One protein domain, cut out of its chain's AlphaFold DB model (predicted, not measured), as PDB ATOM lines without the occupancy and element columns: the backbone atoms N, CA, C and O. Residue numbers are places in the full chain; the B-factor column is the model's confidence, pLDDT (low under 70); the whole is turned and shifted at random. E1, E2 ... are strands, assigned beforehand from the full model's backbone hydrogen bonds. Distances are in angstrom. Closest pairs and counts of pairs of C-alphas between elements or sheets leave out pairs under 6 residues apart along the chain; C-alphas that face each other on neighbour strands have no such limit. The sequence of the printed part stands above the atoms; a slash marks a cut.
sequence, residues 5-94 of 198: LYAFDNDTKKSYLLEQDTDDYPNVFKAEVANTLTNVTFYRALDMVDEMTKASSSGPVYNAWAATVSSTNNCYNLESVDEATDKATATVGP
ATOM      1  N   LEU A   5      44.253  84.930 292.556       90.00
ATOM      2  CA  LEU A   5      42.871  84.721 292.980       90.00
ATOM      3  C   LEU A   5      42.494  85.739 294.060       90.00
ATOM      4  O   LEU A   5      43.237  85.945 295.015       90.00
ATOM      5  N   TYR A   6      41.327  86.358 293.918       91.81
ATOM      6  CA  TYR A   6      40.802  87.327 294.876       91.81
ATOM      7  C   TYR A   6      39.366  86.997 295.265       91.81
ATOM      8  O   TYR A   6      38.575  86.558 294.431       91.81
ATOM      9  N   ALA A   7      39.014  87.277 296.516       92.94
ATOM     10  CA  ALA A   7      37.636  87.361 296.986       92.94
ATOM     11  C   ALA A   7      37.260  88.840 297.149       92.94
ATOM     12  O   ALA A   7      37.894  89.558 297.921       92.94
ATOM     13  N   PHE A   8      36.248  89.310 296.423       92.62
ATOM     14  CA  PHE A   8      35.736  90.677 296.525       92.62
ATOM     15  C   PHE A   8      34.451  90.704 297.351       92.62
ATOM     16  O   PHE A   8      33.473  90.047 297.002       92.62
ATOM     17  N   ASP A   9      34.453  91.463 298.442       93.62
ATOM     18  CA  ASP A   9      33.277  91.711 299.271       93.62
ATOM     19  C   ASP A   9      32.357  92.718 298.576       93.62
ATOM     20  O   ASP A   9      32.665  93.910 298.469       93.62
ATOM     21  N   ASN A  10      31.205  92.234 298.117       91.19
ATOM     22  CA  ASN A  10      30.236  93.043 297.389       91.19
ATOM     23  C   ASN A  10      29.554  94.098 298.272       91.19
ATOM     24  O   ASN A  10      29.022  95.068 297.726       91.19
ATOM     25  N   ASP A  11      29.580  93.952 299.594       91.25
ATOM     26  CA  ASP A  11      28.922  94.863 300.527       91.25
ATOM     27  C   ASP A  11      29.876  95.982 300.959       91.25
ATOM     28  O   ASP A  11      29.522  97.162 300.893       91.25
ATOM     29  N   THR A  12      31.110  95.636 301.347       91.38
ATOM     30  CA  THR A  12      32.114  96.620 301.809       91.38
ATOM     31  C   THR A  12      33.034  97.142 300.711       91.38
ATOM     32  O   THR A  12      33.741  98.125 300.931       91.38
ATOM     33  N   LYS A  13      33.011  96.518 299.527       88.81
ATOM     34  CA  LYS A  13      33.868  96.837 298.370       88.81
ATOM     35  C   LYS A  13      35.358  96.615 298.629       88.81
ATOM     36  O   LYS A  13      36.207  97.272 298.032       88.81
ATOM     37  N   LYS A  14      35.682  95.684 299.528       90.06
ATOM     38  CA  LYS A  14      37.057  95.307 299.858       90.06
ATOM     39  C   LYS A  14      37.453  94.026 299.125       90.06
ATOM     40  O   LYS A  14      36.714  93.047 299.140       90.06
ATOM     41  N   SER A  15      38.647  94.018 298.538       91.00
ATOM     42  CA  SER A  15      39.253  92.824 297.942       91.00
ATOM     43  C   SER A  15      40.213  92.149 298.922       91.00
ATOM     44  O   SER A  15      40.965  92.821 299.630       91.00
ATOM     45  N   TYR A  16      40.221  90.820 298.916       93.50
ATOM     46  CA  TYR A  16      41.116  89.969 299.697       93.50
ATOM     47  C   TYR A  16      41.901  89.074 298.737       93.50
ATOM     48  O   TYR A  16      41.299  88.425 297.883       93.50
ATOM     49  N   LEU A  17      43.233  89.071 298.839       93.56
ATOM     50  CA  LEU A  17      44.081  88.135 298.097       93.56
ATOM     51  C   LEU A  17      43.918  86.743 298.710       93.56
ATOM     52  O   LEU A  17      44.027  86.605 299.926       93.56
ATOM     53  N   LEU A  18      43.643  85.745 297.875       93.50
ATOM     54  CA  LEU A  18      43.617  84.348 298.284       93.50
ATOM     55  C   LEU A  18      45.011  83.756 298.077       93.50
ATOM     56  O   LEU A  18      45.514  83.715 296.952       93.50
ATOM     57  N   GLU A  19      45.623  83.298 299.159       91.19
ATOM     58  CA  GLU A  19      46.954  82.692 299.155       91.19
ATOM     59  C   GLU A  19      46.828  81.180 299.317       91.19
ATOM     60  O   GLU A  19      45.933  80.701 300.016       91.19
ATOM     61  N   GLN A  20      47.697  80.420 298.644       87.31
ATOM     62  CA  GLN A  20      47.720  78.967 298.795       87.31
ATOM     63  C   GLN A  20      48.060  78.621 300.247       87.31
ATOM     64  O   GLN A  20      49.048  79.114 300.788       87.31
ATOM     65  N   ASP A  21      47.249  77.776 300.874       82.12
ATOM     66  CA  ASP A  21      47.486  77.330 302.241       82.12
ATOM     67  C   ASP A  21      48.504  76.188 302.258       82.12
ATOM     68  O   ASP A  21      48.146  75.023 302.147       82.12
ATOM     69  N   THR A  22      49.789  76.506 302.376       74.00
ATOM     70  CA  THR A  22      50.855  75.493 302.315       74.00
ATOM     71  C   THR A  22      50.969  74.616 303.557       74.00
ATOM     72  O   THR A  22      51.641  73.589 303.495       74.00
ATOM     73  N   ASP A  23      50.344  75.011 304.666       70.56
ATOM     74  CA  ASP A  23      50.571  74.393 305.972       70.56
ATOM     75  C   ASP A  23      49.463  73.396 306.321       70.56
ATOM     76  O   ASP A  23      49.744  72.247 306.666       70.56
ATOM     77  N   ASP A  24      48.203  73.821 306.201       69.25
ATOM     78  CA  ASP A  24      47.056  73.014 306.624       69.25
ATOM     79  C   ASP A  24      46.324  72.377 305.432       69.25
ATOM     80  O   ASP A  24      45.869  71.230 305.534       69.25
ATOM     81  N   TYR A  25      46.222  73.103 304.307       71.50
ATOM     82  CA  TYR A  25      45.347  72.768 303.173       71.50
ATOM     83  C   TYR A  25      45.981  73.099 301.800       71.50
ATOM     84  O   TYR A  25      45.507  73.998 301.104       71.50
ATOM     85  N   PRO A  26      47.019  72.368 301.345       68.44
ATOM     86  CA  PRO A  26      47.802  72.716 300.144       68.44
ATOM     87  C   PRO A  26      47.002  72.758 298.834       68.44
ATOM     88  O   PRO A  26      47.457  73.346 297.850       68.44
ATOM     89  N   ASN A  27      45.809  72.162 298.805       75.94
ATOM     90  CA  ASN A  27      44.852  72.197 297.698       75.94
ATOM     91  C   ASN A  27      43.887  73.403 297.735       75.94
ATOM     92  O   ASN A  27      43.068  73.554 296.830       75.94
ATOM     93  N   VAL A  28      43.961  74.259 298.756       85.25
ATOM     94  CA  VAL A  28      43.036  75.374 298.991       85.25
ATOM     95  C   VAL A  28      43.778  76.703 298.933       85.25
ATOM     96  O   VAL A  28      44.907  76.839 299.400       85.25
ATOM     97  N   PHE A  29      43.104  77.718 298.398       90.94
ATOM     98  CA  PHE A  29      43.508  79.111 298.548       90.94
ATOM     99  C   PHE A  29      42.601  79.787 299.583       90.94
ATOM    100  O   PHE A  29      41.375  79.680 299.483       90.94
ATOM    101  N   LYS A  30      43.179  80.479 300.571       92.12
ATOM    102  CA  LYS A  30      42.444  81.080 301.698       92.12
ATOM    103  C   LYS A  30      42.754  82.562 301.887       92.12
ATOM    104  O   LYS A  30      43.794  83.061 301.471       92.12
ATOM    105  N   ALA A  31      41.834  83.252 302.555       93.44
ATOM    106  CA  ALA A  31      42.021  84.599 303.074       93.44
ATOM    107  C   ALA A  31      41.297  84.733 304.417       93.44
ATOM    108  O   ALA A  31      40.195  84.210 304.592       93.44
ATOM    109  N   GLU A  32      41.890  85.468 305.353       91.81
ATOM    110  CA  GLU A  32      41.222  85.823 306.602       91.81
ATOM    111  C   GLU A  32      40.256  86.993 306.379       91.81
ATOM    112  O   GLU A  32      40.627  88.062 305.884       91.81
ATOM    113  N   VAL A  33      38.994  86.788 306.753       92.50
ATOM    114  CA  VAL A  33      37.902  87.740 306.527       92.50
ATOM    115  C   VAL A  33      37.029  87.885 307.770       92.50
ATOM    116  O   VAL A  33      37.051  87.053 308.678       92.50
ATOM    117  N   ALA A  34      36.227  88.950 307.815       91.25
ATOM    118  CA  ALA A  34      35.234  89.117 308.869       91.25
ATOM    119  C   ALA A  34      34.167  88.012 308.790       91.25
ATOM    120  O   ALA A  34      33.683  87.677 307.710       91.25
ATOM    121  N   ASN A  35      33.723  87.506 309.942       90.44
ATOM    122  CA  ASN A  35      32.672  86.481 310.022       90.44
ATOM    123  C   ASN A  35      31.281  86.963 309.558       90.44
ATOM    124  O   ASN A  35      30.351  86.162 309.474       90.44
ATOM    125  N   THR A  36      31.139  88.259 309.275       91.44
ATOM    126  CA  THR A  36      29.943  88.892 308.710       91.44
ATOM    127  C   THR A  36      29.945  88.928 307.184       91.44
ATOM    128  O   THR A  36      28.967  89.390 306.603       91.44
ATOM    129  N   LEU A  37      31.028  88.497 306.526       92.81
ATOM    130  CA  LEU A  37      31.098  88.438 305.069       92.81
ATOM    131  C   LEU A  37      30.095  87.405 304.547       92.81
ATOM    132  O   LEU A  37      30.122  86.252 304.975       92.81
ATOM    133  N   THR A  38      29.220  87.814 303.625       94.56
ATOM    134  CA  THR A  38      28.189  86.918 303.072       94.56
ATOM    135  C   THR A  38      28.053  86.971 301.560       94.56
ATOM    136  O   THR A  38      27.709  85.960 300.959       94.56
ATOM    137  N   ASN A  39      28.348  88.104 300.926       94.62
ATOM    138  CA  ASN A  39      28.168  88.300 299.494       94.62
ATOM    139  C   ASN A  39      29.521  88.558 298.823       94.62
ATOM    140  O   ASN A  39      30.088  89.644 298.953       94.62
ATOM    141  N   VAL A  40      30.048  87.554 298.124       93.94
ATOM    142  CA  VAL A  40      31.409  87.577 297.572       93.94
ATOM    143  C   VAL A  40      31.387  87.322 296.076       93.94
ATOM    144  O   VAL A  40      30.617  86.496 295.597       93.94
ATOM    145  N   THR A  41      32.272  87.985 295.339       91.62
ATOM    146  CA  THR A  41      32.611  87.612 293.962       91.62
ATOM    147  C   THR A  41      34.072  87.180 293.904       91.62
ATOM    148  O   THR A  41      34.964  87.931 294.298       91.62
ATOM    149  N   PHE A  42      34.325  85.961 293.436       90.81
ATOM    150  CA  PHE A  42      35.669  85.442 293.222       90.81
ATOM    151  C   PHE A  42      36.196  85.872 291.861       90.81
ATOM    152  O   PHE A  42      35.501  85.745 290.853       90.81
ATOM    153  N   TYR A  43      37.437  86.340 291.839       87.94
ATOM    154  CA  TYR A  43      38.086  86.887 290.661       87.94
ATOM    155  C   TYR A  43      39.417  86.218 290.386       87.94
ATOM    156  O   TYR A  43      40.219  85.994 291.292       87.94
ATOM    157  N   ARG A  44      39.687  86.012 289.097       85.12
ATOM    158  CA  ARG A  44      41.034  85.758 288.593       85.12
ATOM    159  C   ARG A  44      41.549  87.024 287.906       85.12
ATOM    160  O   ARG A  44      41.086  87.376 286.818       85.12
ATOM    161  N   ALA A  45      42.502  87.700 288.542       79.88
ATOM    162  CA  ALA A  45      43.007  89.005 288.111       79.88
ATOM    163  C   ALA A  45      44.527  89.135 288.313       79.88
ATOM    164  O   ALA A  45      45.133  88.386 289.077       79.88
ATOM    165  N   LEU A  46      45.156  90.076 287.604       80.69
ATOM    166  CA  LEU A  46      46.579  90.398 287.797       80.69
ATOM    167  C   LEU A  46      46.790  91.224 289.075       80.69
ATOM    168  O   LEU A  46      47.693  90.931 289.856       80.69
ATOM    169  N   ASP A  47      45.890  92.173 289.322       80.56
ATOM    170  CA  ASP A  47      45.931  93.111 290.443       80.56
ATOM    171  C   ASP A  47      44.669  92.996 291.310       80.56
ATOM    172  O   ASP A  47      43.701  92.332 290.930       80.56
ATOM    173  N   MET A  48      44.683  93.658 292.472       82.62
ATOM    174  CA  MET A  48      43.513  93.772 293.348       82.62
ATOM    175  C   MET A  48      42.293  94.303 292.590       82.62
ATOM    176  O   MET A  48      42.401  95.209 291.762       82.62
ATOM    177  N   VAL A  49      41.122  93.756 292.914       79.88
ATOM    178  CA  VAL A  49      39.871  94.116 292.246       79.88
ATOM    179  C   VAL A  49      39.196  95.276 292.972       79.88
ATOM    180  O   VAL A  49      38.888  95.183 294.158       79.88
ATOM    181  N   ASP A  50      38.940  96.359 292.244       78.38
ATOM    182  CA  ASP A  50      38.109  97.480 292.683       78.38
ATOM    183  C   ASP A  50      37.017  97.731 291.635       78.38
ATOM    184  O   ASP A  50      37.282  98.273 290.563       78.38
ATOM    185  N   GLU A  51      35.786  97.312 291.936       71.62
ATOM    186  CA  GLU A  51      34.632  97.535 291.057       71.62
ATOM    187  C   GLU A  51      34.034  98.954 291.157       71.62
ATOM    188  O   GLU A  51      33.231  99.343 290.305       71.62
ATOM    189  N   MET A  52      34.386  99.741 292.185       65.56
ATOM    190  CA  MET A  52      33.846 101.097 292.387       65.56
ATOM    191  C   MET A  52      34.454 102.098 291.404       65.56
ATOM    192  O   MET A  52      33.787 103.039 290.961       65.56
ATOM    193  N   THR A  53      35.710 101.884 291.027       57.44
ATOM    194  CA  THR A  53      36.314 102.529 289.866       57.44
ATOM    195  C   THR A  53      36.057 101.641 288.655       57.44
ATOM    196  O   THR A  53      36.374 100.460 288.697       57.44
ATOM    197  N   LYS A  54      35.459 102.161 287.575       49.91
ATOM    198  CA  LYS A  54      35.308 101.413 286.307       49.91
ATOM    199  C   LYS A  54      36.563 100.583 286.002       49.91
ATOM    200  O   LYS A  54      37.652 101.136 286.126       49.91
ATOM    201  N   ALA A  55      36.345  99.329 285.573       46.34
ATOM    202  CA  ALA A  55      37.333  98.309 285.198       46.34
ATOM    203  C   ALA A  55      38.742  98.881 285.035       46.34
ATOM    204  O   ALA A  55      38.967  99.673 284.113       46.34
ATOM    205  N   SER A  56      39.641  98.512 285.954       48.03
ATOM    206  CA  SER A  56      41.010  99.014 285.993       48.03
ATOM    207  C   SER A  56      41.579  99.103 284.578       48.03
ATOM    208  O   SER A  56      41.588  98.152 283.794       48.03
ATOM    209  N   SER A  57      42.015 100.302 284.213       46.66
ATOM    210  CA  SER A  57      42.552 100.634 282.897       46.66
ATOM    211  C   SER A  57      43.928  99.998 282.631       46.66
ATOM    212  O   SER A  57      44.735 100.576 281.906       46.66
ATOM    213  N   SER A  58      44.231  98.841 283.225       51.94
ATOM    214  CA  SER A  58      45.557  98.219 283.186       51.94
ATOM    215  C   SER A  58      45.580  96.692 283.030       51.94
ATOM    216  O   SER A  58      46.666  96.159 282.816       51.94
ATOM    217  N   GLY A  59      44.450  95.973 283.007       53.41
ATOM    218  CA  GLY A  59      44.493  94.554 282.624       53.41
ATOM    219  C   GLY A  59      43.143  93.831 282.595       53.41
ATOM    220  O   GLY A  59      42.198  94.264 283.248       53.41
ATOM    221  N   PRO A  60      43.024  92.729 281.829       56.38
ATOM    222  CA  PRO A  60      41.796  91.947 281.773       56.38
ATOM    223  C   PRO A  60      41.545  91.220 283.104       56.38
ATOM    224  O   PRO A  60      42.387  90.465 283.590       56.38
ATOM    225  N   VAL A  61      40.358  91.427 283.674       63.25
ATOM    226  CA  VAL A  61      39.750  90.479 284.613       63.25
ATOM    227  C   VAL A  61      39.297  89.289 283.781       63.25
ATOM    228  O   VAL A  61      38.517  89.461 282.846       63.25
ATOM    229  N   TYR A  62      39.829  88.104 284.073       65.12
ATOM    230  CA  TYR A  62      39.627  86.949 283.200       65.12
ATOM    231  C   TYR A  62      38.311  86.236 283.477       65.12
ATOM    232  O   TYR A  62      37.703  85.770 282.530       65.12
ATOM    233  N   ASN A  63      37.880  86.169 284.744       75.69
ATOM    234  CA  ASN A  63      36.636  85.522 285.168       75.69
ATOM    235  C   ASN A  63      36.132  86.097 286.500       75.69
ATOM    236  O   ASN A  63      36.941  86.554 287.317       75.69
ATOM    237  N   ALA A  64      34.814  86.027 286.712       85.56
ATOM    238  CA  ALA A  64      34.125  86.485 287.915       85.56
ATOM    239  C   ALA A  64      33.010  85.509 288.310       85.56
ATOM    240  O   ALA A  64      32.140  85.202 287.491       85.56
ATOM    241  N   TRP A  65      32.997  85.058 289.564       88.38
ATOM    242  CA  TRP A  65      31.993  84.110 290.049       88.38
ATOM    243  C   TRP A  65      31.414  84.527 291.396       88.38
ATOM    244  O   TRP A  65      32.112  84.559 292.406       88.38
ATOM    245  N   ALA A  66      30.121  84.854 291.409       90.38
ATOM    246  CA  ALA A  66      29.414  85.248 292.621       90.38
ATOM    247  C   ALA A  66      29.115  84.040 293.522       90.38
ATOM    248  O   ALA A  66      28.803  82.946 293.047       90.38
ATOM    249  N   ALA A  67      29.173  84.264 294.828       92.00
ATOM    250  CA  ALA A  67      28.972  83.265 295.858       92.00
ATOM    251  C   ALA A  67      28.327  83.882 297.104       92.00
ATOM    252  O   ALA A  67      28.654  84.997 297.515       92.00
ATOM    253  N   THR A  68      27.441  83.118 297.742       94.69
ATOM    254  CA  THR A  68      26.946  83.433 299.086       94.69
ATOM    255  C   THR A  68      27.679  82.566 300.098       94.69
ATOM    256  O   THR A  68      27.495  81.351 300.104       94.69
ATOM    257  N   VAL A  69      28.497  83.189 300.942       94.00
ATOM    258  CA  VAL A  69      29.325  82.520 301.956       94.00
ATOM    259  C   VAL A  69      28.807  82.800 303.367       94.00
ATOM    260  O   VAL A  69      27.937  83.641 303.585       94.00
ATOM    261  N   SER A  70      29.313  82.064 304.348       93.50
ATOM    262  CA  SER A  70      29.075  82.320 305.770       93.50
ATOM    263  C   SER A  70      30.188  81.699 306.610       93.50
ATOM    264  O   SER A  70      31.051  80.999 306.087       93.50
ATOM    265  N   SER A  71      30.138  81.890 307.929       90.62
ATOM    266  CA  SER A  71      31.059  81.230 308.862       90.62
ATOM    267  C   SER A  71      31.000  79.697 308.816       90.62
ATOM    268  O   SER A  71      31.990  79.056 309.149       90.62
ATOM    269  N   THR A  72      29.873  79.109 308.398       91.06
ATOM    270  CA  THR A  72      29.718  77.651 308.259       91.06
ATOM    271  C   THR A  72      29.847  77.166 306.822       91.06
ATOM    272  O   THR A  72      30.236  76.027 306.623       91.06
ATOM    273  N   ASN A  73      29.530  78.003 305.830       93.69
ATOM    274  CA  ASN A  73      29.674  77.693 304.406       93.69
ATOM    275  C   ASN A  73      30.724  78.626 303.797       93.69
ATOM    276  O   ASN A  73      30.387  79.631 303.171       93.69
ATOM    277  N   ASN A  74      31.990  78.332 304.072       90.62
ATOM    278  CA  ASN A  74      33.139  79.187 303.783       90.62
ATOM    279  C   ASN A  74      34.026  78.667 302.639       90.62
ATOM    280  O   ASN A  74      35.040  79.289 302.336       90.62
ATOM    281  N   CYS A  75      33.667  77.546 302.014       91.56
ATOM    282  CA  CYS A  75      34.422  76.942 300.925       91.56
ATOM    283  C   CYS A  75      33.634  77.039 299.616       91.56
ATOM    284  O   CYS A  75      32.485  76.597 299.542       91.56
ATOM    285  N   TYR A  76      34.257  77.635 298.599       92.50
ATOM    286  CA  TYR A  76      33.743  77.709 297.235       92.50
ATOM    287  C   TYR A  76      34.467  76.675 296.373       92.50
ATOM    288  O   TYR A  76      35.680  76.770 296.191       92.50
ATOM    289  N   ASN A  77      33.719  75.726 295.816       90.75
ATOM    290  CA  ASN A  77      34.252  74.684 294.946       90.75
ATOM    291  C   ASN A  77      33.847  74.966 293.502       90.75
ATOM    292  O   ASN A  77      32.666  74.889 293.155       90.75
ATOM    293  N   LEU A  78      34.832  75.284 292.662       87.69
ATOM    294  CA  LEU A  78      34.646  75.447 291.224       87.69
ATOM    295  C   LEU A  78      34.662  74.068 290.552       87.69
ATOM    296  O   LEU A  78      35.712  73.445 290.435       87.69
ATOM    297  N   GLU A  79      33.503  73.586 290.111       87.94
ATOM    298  CA  GLU A  79      33.350  72.226 289.574       87.94
ATOM    299  C   GLU A  79      33.687  72.157 288.083       87.94
ATOM    300  O   GLU A  79      34.253  71.179 287.597       87.94
ATOM    301  N   SER A  80      33.318  73.191 287.329       83.75
ATOM    302  CA  SER A  80      33.636  73.306 285.906       83.75
ATOM    303  C   SER A  80      33.522  74.748 285.437       83.75
ATOM    304  O   SER A  80      32.781  75.535 286.022       83.75
ATOM    305  N   VAL A  81      34.224  75.071 284.352       82.06
ATOM    306  CA  VAL A  81      34.042  76.303 283.579       82.06
ATOM    307  C   VAL A  81      33.772  75.893 282.138       82.06
ATOM    308  O   VAL A  81      34.565  75.175 281.535       82.06
ATOM    309  N   ASP A  82      32.642  76.323 281.594       80.88
ATOM    310  CA  ASP A  82      32.363  76.214 280.169       80.88
ATOM    311  C   ASP A  82      33.170  77.285 279.428       80.88
ATOM    312  O   ASP A  82      32.779  78.449 279.397       80.88
ATOM    313  N   GLU A  83      34.291  76.887 278.824       74.12
ATOM    314  CA  GLU A  83      35.192  77.780 278.080       74.12
ATOM    315  C   GLU A  83      34.522  78.492 276.889       74.12
ATOM    316  O   GLU A  83      35.049  79.482 276.390       74.12
ATOM    317  N   ALA A  84      33.371  78.007 276.403       76.75
ATOM    318  CA  ALA A  84      32.645  78.659 275.315       76.75
ATOM    319  C   ALA A  84      31.712  79.772 275.808       76.75
ATOM    320  O   ALA A  84      31.334  80.647 275.022       76.75
ATOM    321  N   THR A  85      31.293  79.726 277.077       76.94
ATOM    322  CA  THR A  85      30.326  80.679 277.643       76.94
ATOM    323  C   THR A  85      30.822  81.413 278.886       76.94
ATOM    324  O   THR A  85      30.081  82.239 279.421       76.94
ATOM    325  N   ASP A  86      32.037  81.107 279.346       69.94
ATOM    326  CA  ASP A  86      32.643  81.542 280.612       69.94
ATOM    327  C   ASP A  86      31.749  81.281 281.839       69.94
ATOM    328  O   ASP A  86      31.881  81.901 282.898       69.94
ATOM    329  N   LYS A  87      30.806  80.337 281.720       76.25
ATOM    330  CA  LYS A  87      29.905  79.969 282.813       76.25
ATOM    331  C   LYS A  87      30.545  78.905 283.676       76.25
ATOM    332  O   LYS A  87      30.883  77.828 283.197       76.25
ATOM    333  N   ALA A  88      30.639  79.185 284.968       80.38
ATOM    334  CA  ALA A  88      31.033  78.187 285.944       80.38
ATOM    335  C   ALA A  88      29.839  77.420 286.508       80.38
ATOM    336  O   ALA A  88      28.774  77.996 286.744       80.38
ATOM    337  N   THR A  89      30.067  76.145 286.812       85.62
ATOM    338  CA  THR A  89      29.280  75.408 287.804       85.62
ATOM    339  C   THR A  89      30.084  75.366 289.094       85.62
ATOM    340  O   THR A  89      31.278  75.063 289.062       85.62
ATOM    341  N   ALA A  90      29.453  75.703 290.215       90.31
ATOM    342  CA  ALA A  90      30.118  75.733 291.506       90.31
ATOM    343  C   ALA A  90      29.150  75.487 292.659       90.31
ATOM    344  O   ALA A  90      27.949  75.751 292.555       90.31
ATOM    345  N   THR A  91      29.707  75.047 293.781       93.19
ATOM    346  CA  THR A  91      28.994  74.851 295.043       93.19
ATOM    347  C   THR A  91      29.653  75.642 296.167       93.19
ATOM    348  O   THR A  91      30.849  75.931 296.137       93.19
ATOM    349  N   VAL A  92      28.851  76.022 297.165       93.75
ATOM    350  CA  VAL A  92      29.337  76.656 298.395       93.75
ATOM    351  C   VAL A  92      28.884  75.825 299.581       93.75
ATOM    352  O   VAL A  92      27.693  75.551 299.738       93.75
ATOM    353  N   GLY A  93      29.835  75.430 300.417       92.81
ATOM    354  CA  GLY A  93      29.597  74.566 301.566       92.81
ATOM    355  C   GLY A  93      30.637  74.770 302.661       92.81
ATOM    356  O   GLY A  93      31.505  75.640 302.536       92.81
ATOM    357  N   PRO A  94      30.541  74.015 303.766       90.31
ATOM    358  CA  PRO A  94      31.617  73.971 304.742       90.31
ATOM    359  C   PRO A  94      32.889  73.475 304.072       90.31
ATOM    360  O   PRO A  94      32.842  72.557 303.251       90.31
TER     361      PRO A  94
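Overview. This is residues 5 to 94 of the 198 residues of an uncharacterized protein of Candidatus Gastranaerophilales bacterium HUM_10 (UniProt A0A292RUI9). A strongly twisted sheet of four strands, E2 E1 E3 E4, is the larger part, and the two-stranded hairpin of E5 and E6 stands only partly face to face with it, close to it at E4, as a loose sandwich with crossed strands. Two long links loop out from the four-stranded sheet, and residues 22 to 27 of the first one stick out. The printed part has 90 residues, with no named helix and six named strands, E1 to E6 in chain order; both sheets are antiparallel. The class is all strand, though 39 of the 90 residues are in named elements. The whole is compact, with a radius of gyration of the C-alphas of 13.2 A and spans of 36 by 31 by 24 A.

Along the chain. In the larger sheet, E2 is residues 15 to 20, 16.3 A from first to last C-alpha, and E1 is residues 5 to 9, 13.4 A, beginning at C-alpha 5 (42.871, 84.721, 292.980). E3 is residues 39 to 45, 18.7 A, and E4 is residues 63 to 68, 17.1 A, ending at C-alpha 68 (26.946, 83.433, 299.086). In the smaller sheet, E5 is residues 75 to 82, 20.9 A, and E6 is residues 87 to 93, 19.5 A, ending at C-alpha 93 (29.597, 74.566, 301.566).

Arrangement. In the larger sheet E2 and E4 are the edge strands, and the strands' lines turn by 82 degrees from edge to edge. E1 and E3 are antiparallel at 149 degrees, with N 8 and O 41 at 2.8 A. E1 and E2 form a hairpin at 145 degrees, with N 16 and O 7 at 2.8 A. E3 and E4 form a hairpin at 160 degrees, with N 42 and O 65 at 2.8 A. Residues 19 to 20 of E2 also pair, antiparallel, with residues 29 to 30. The hairpin of E5 and E6, at 162 degrees, has N 77 and O 91 at 2.9 A. In the sandwich, two sheets face to face, the parts that face each other are 10.4 A centre to centre, their best planes are 30 degrees apart and their strands stand at 56 degrees. The closest C-alphas of E4 and E6 are those of Ala 67 and Val 92, 7.1 A apart. E3 is apart from E5 and E6.

Size, cuts and confidence. The C-alphas of Asp 24 and Lys 54, the two farthest apart, are 36.8 A apart. The printed part has no cut. The links E2 to E3 and E3 to E4 are long, with 18 and 17 residues. The mean pLDDT of the printed part is 82.9; residues 24, 26, 52 to 62 and 86 are under 70.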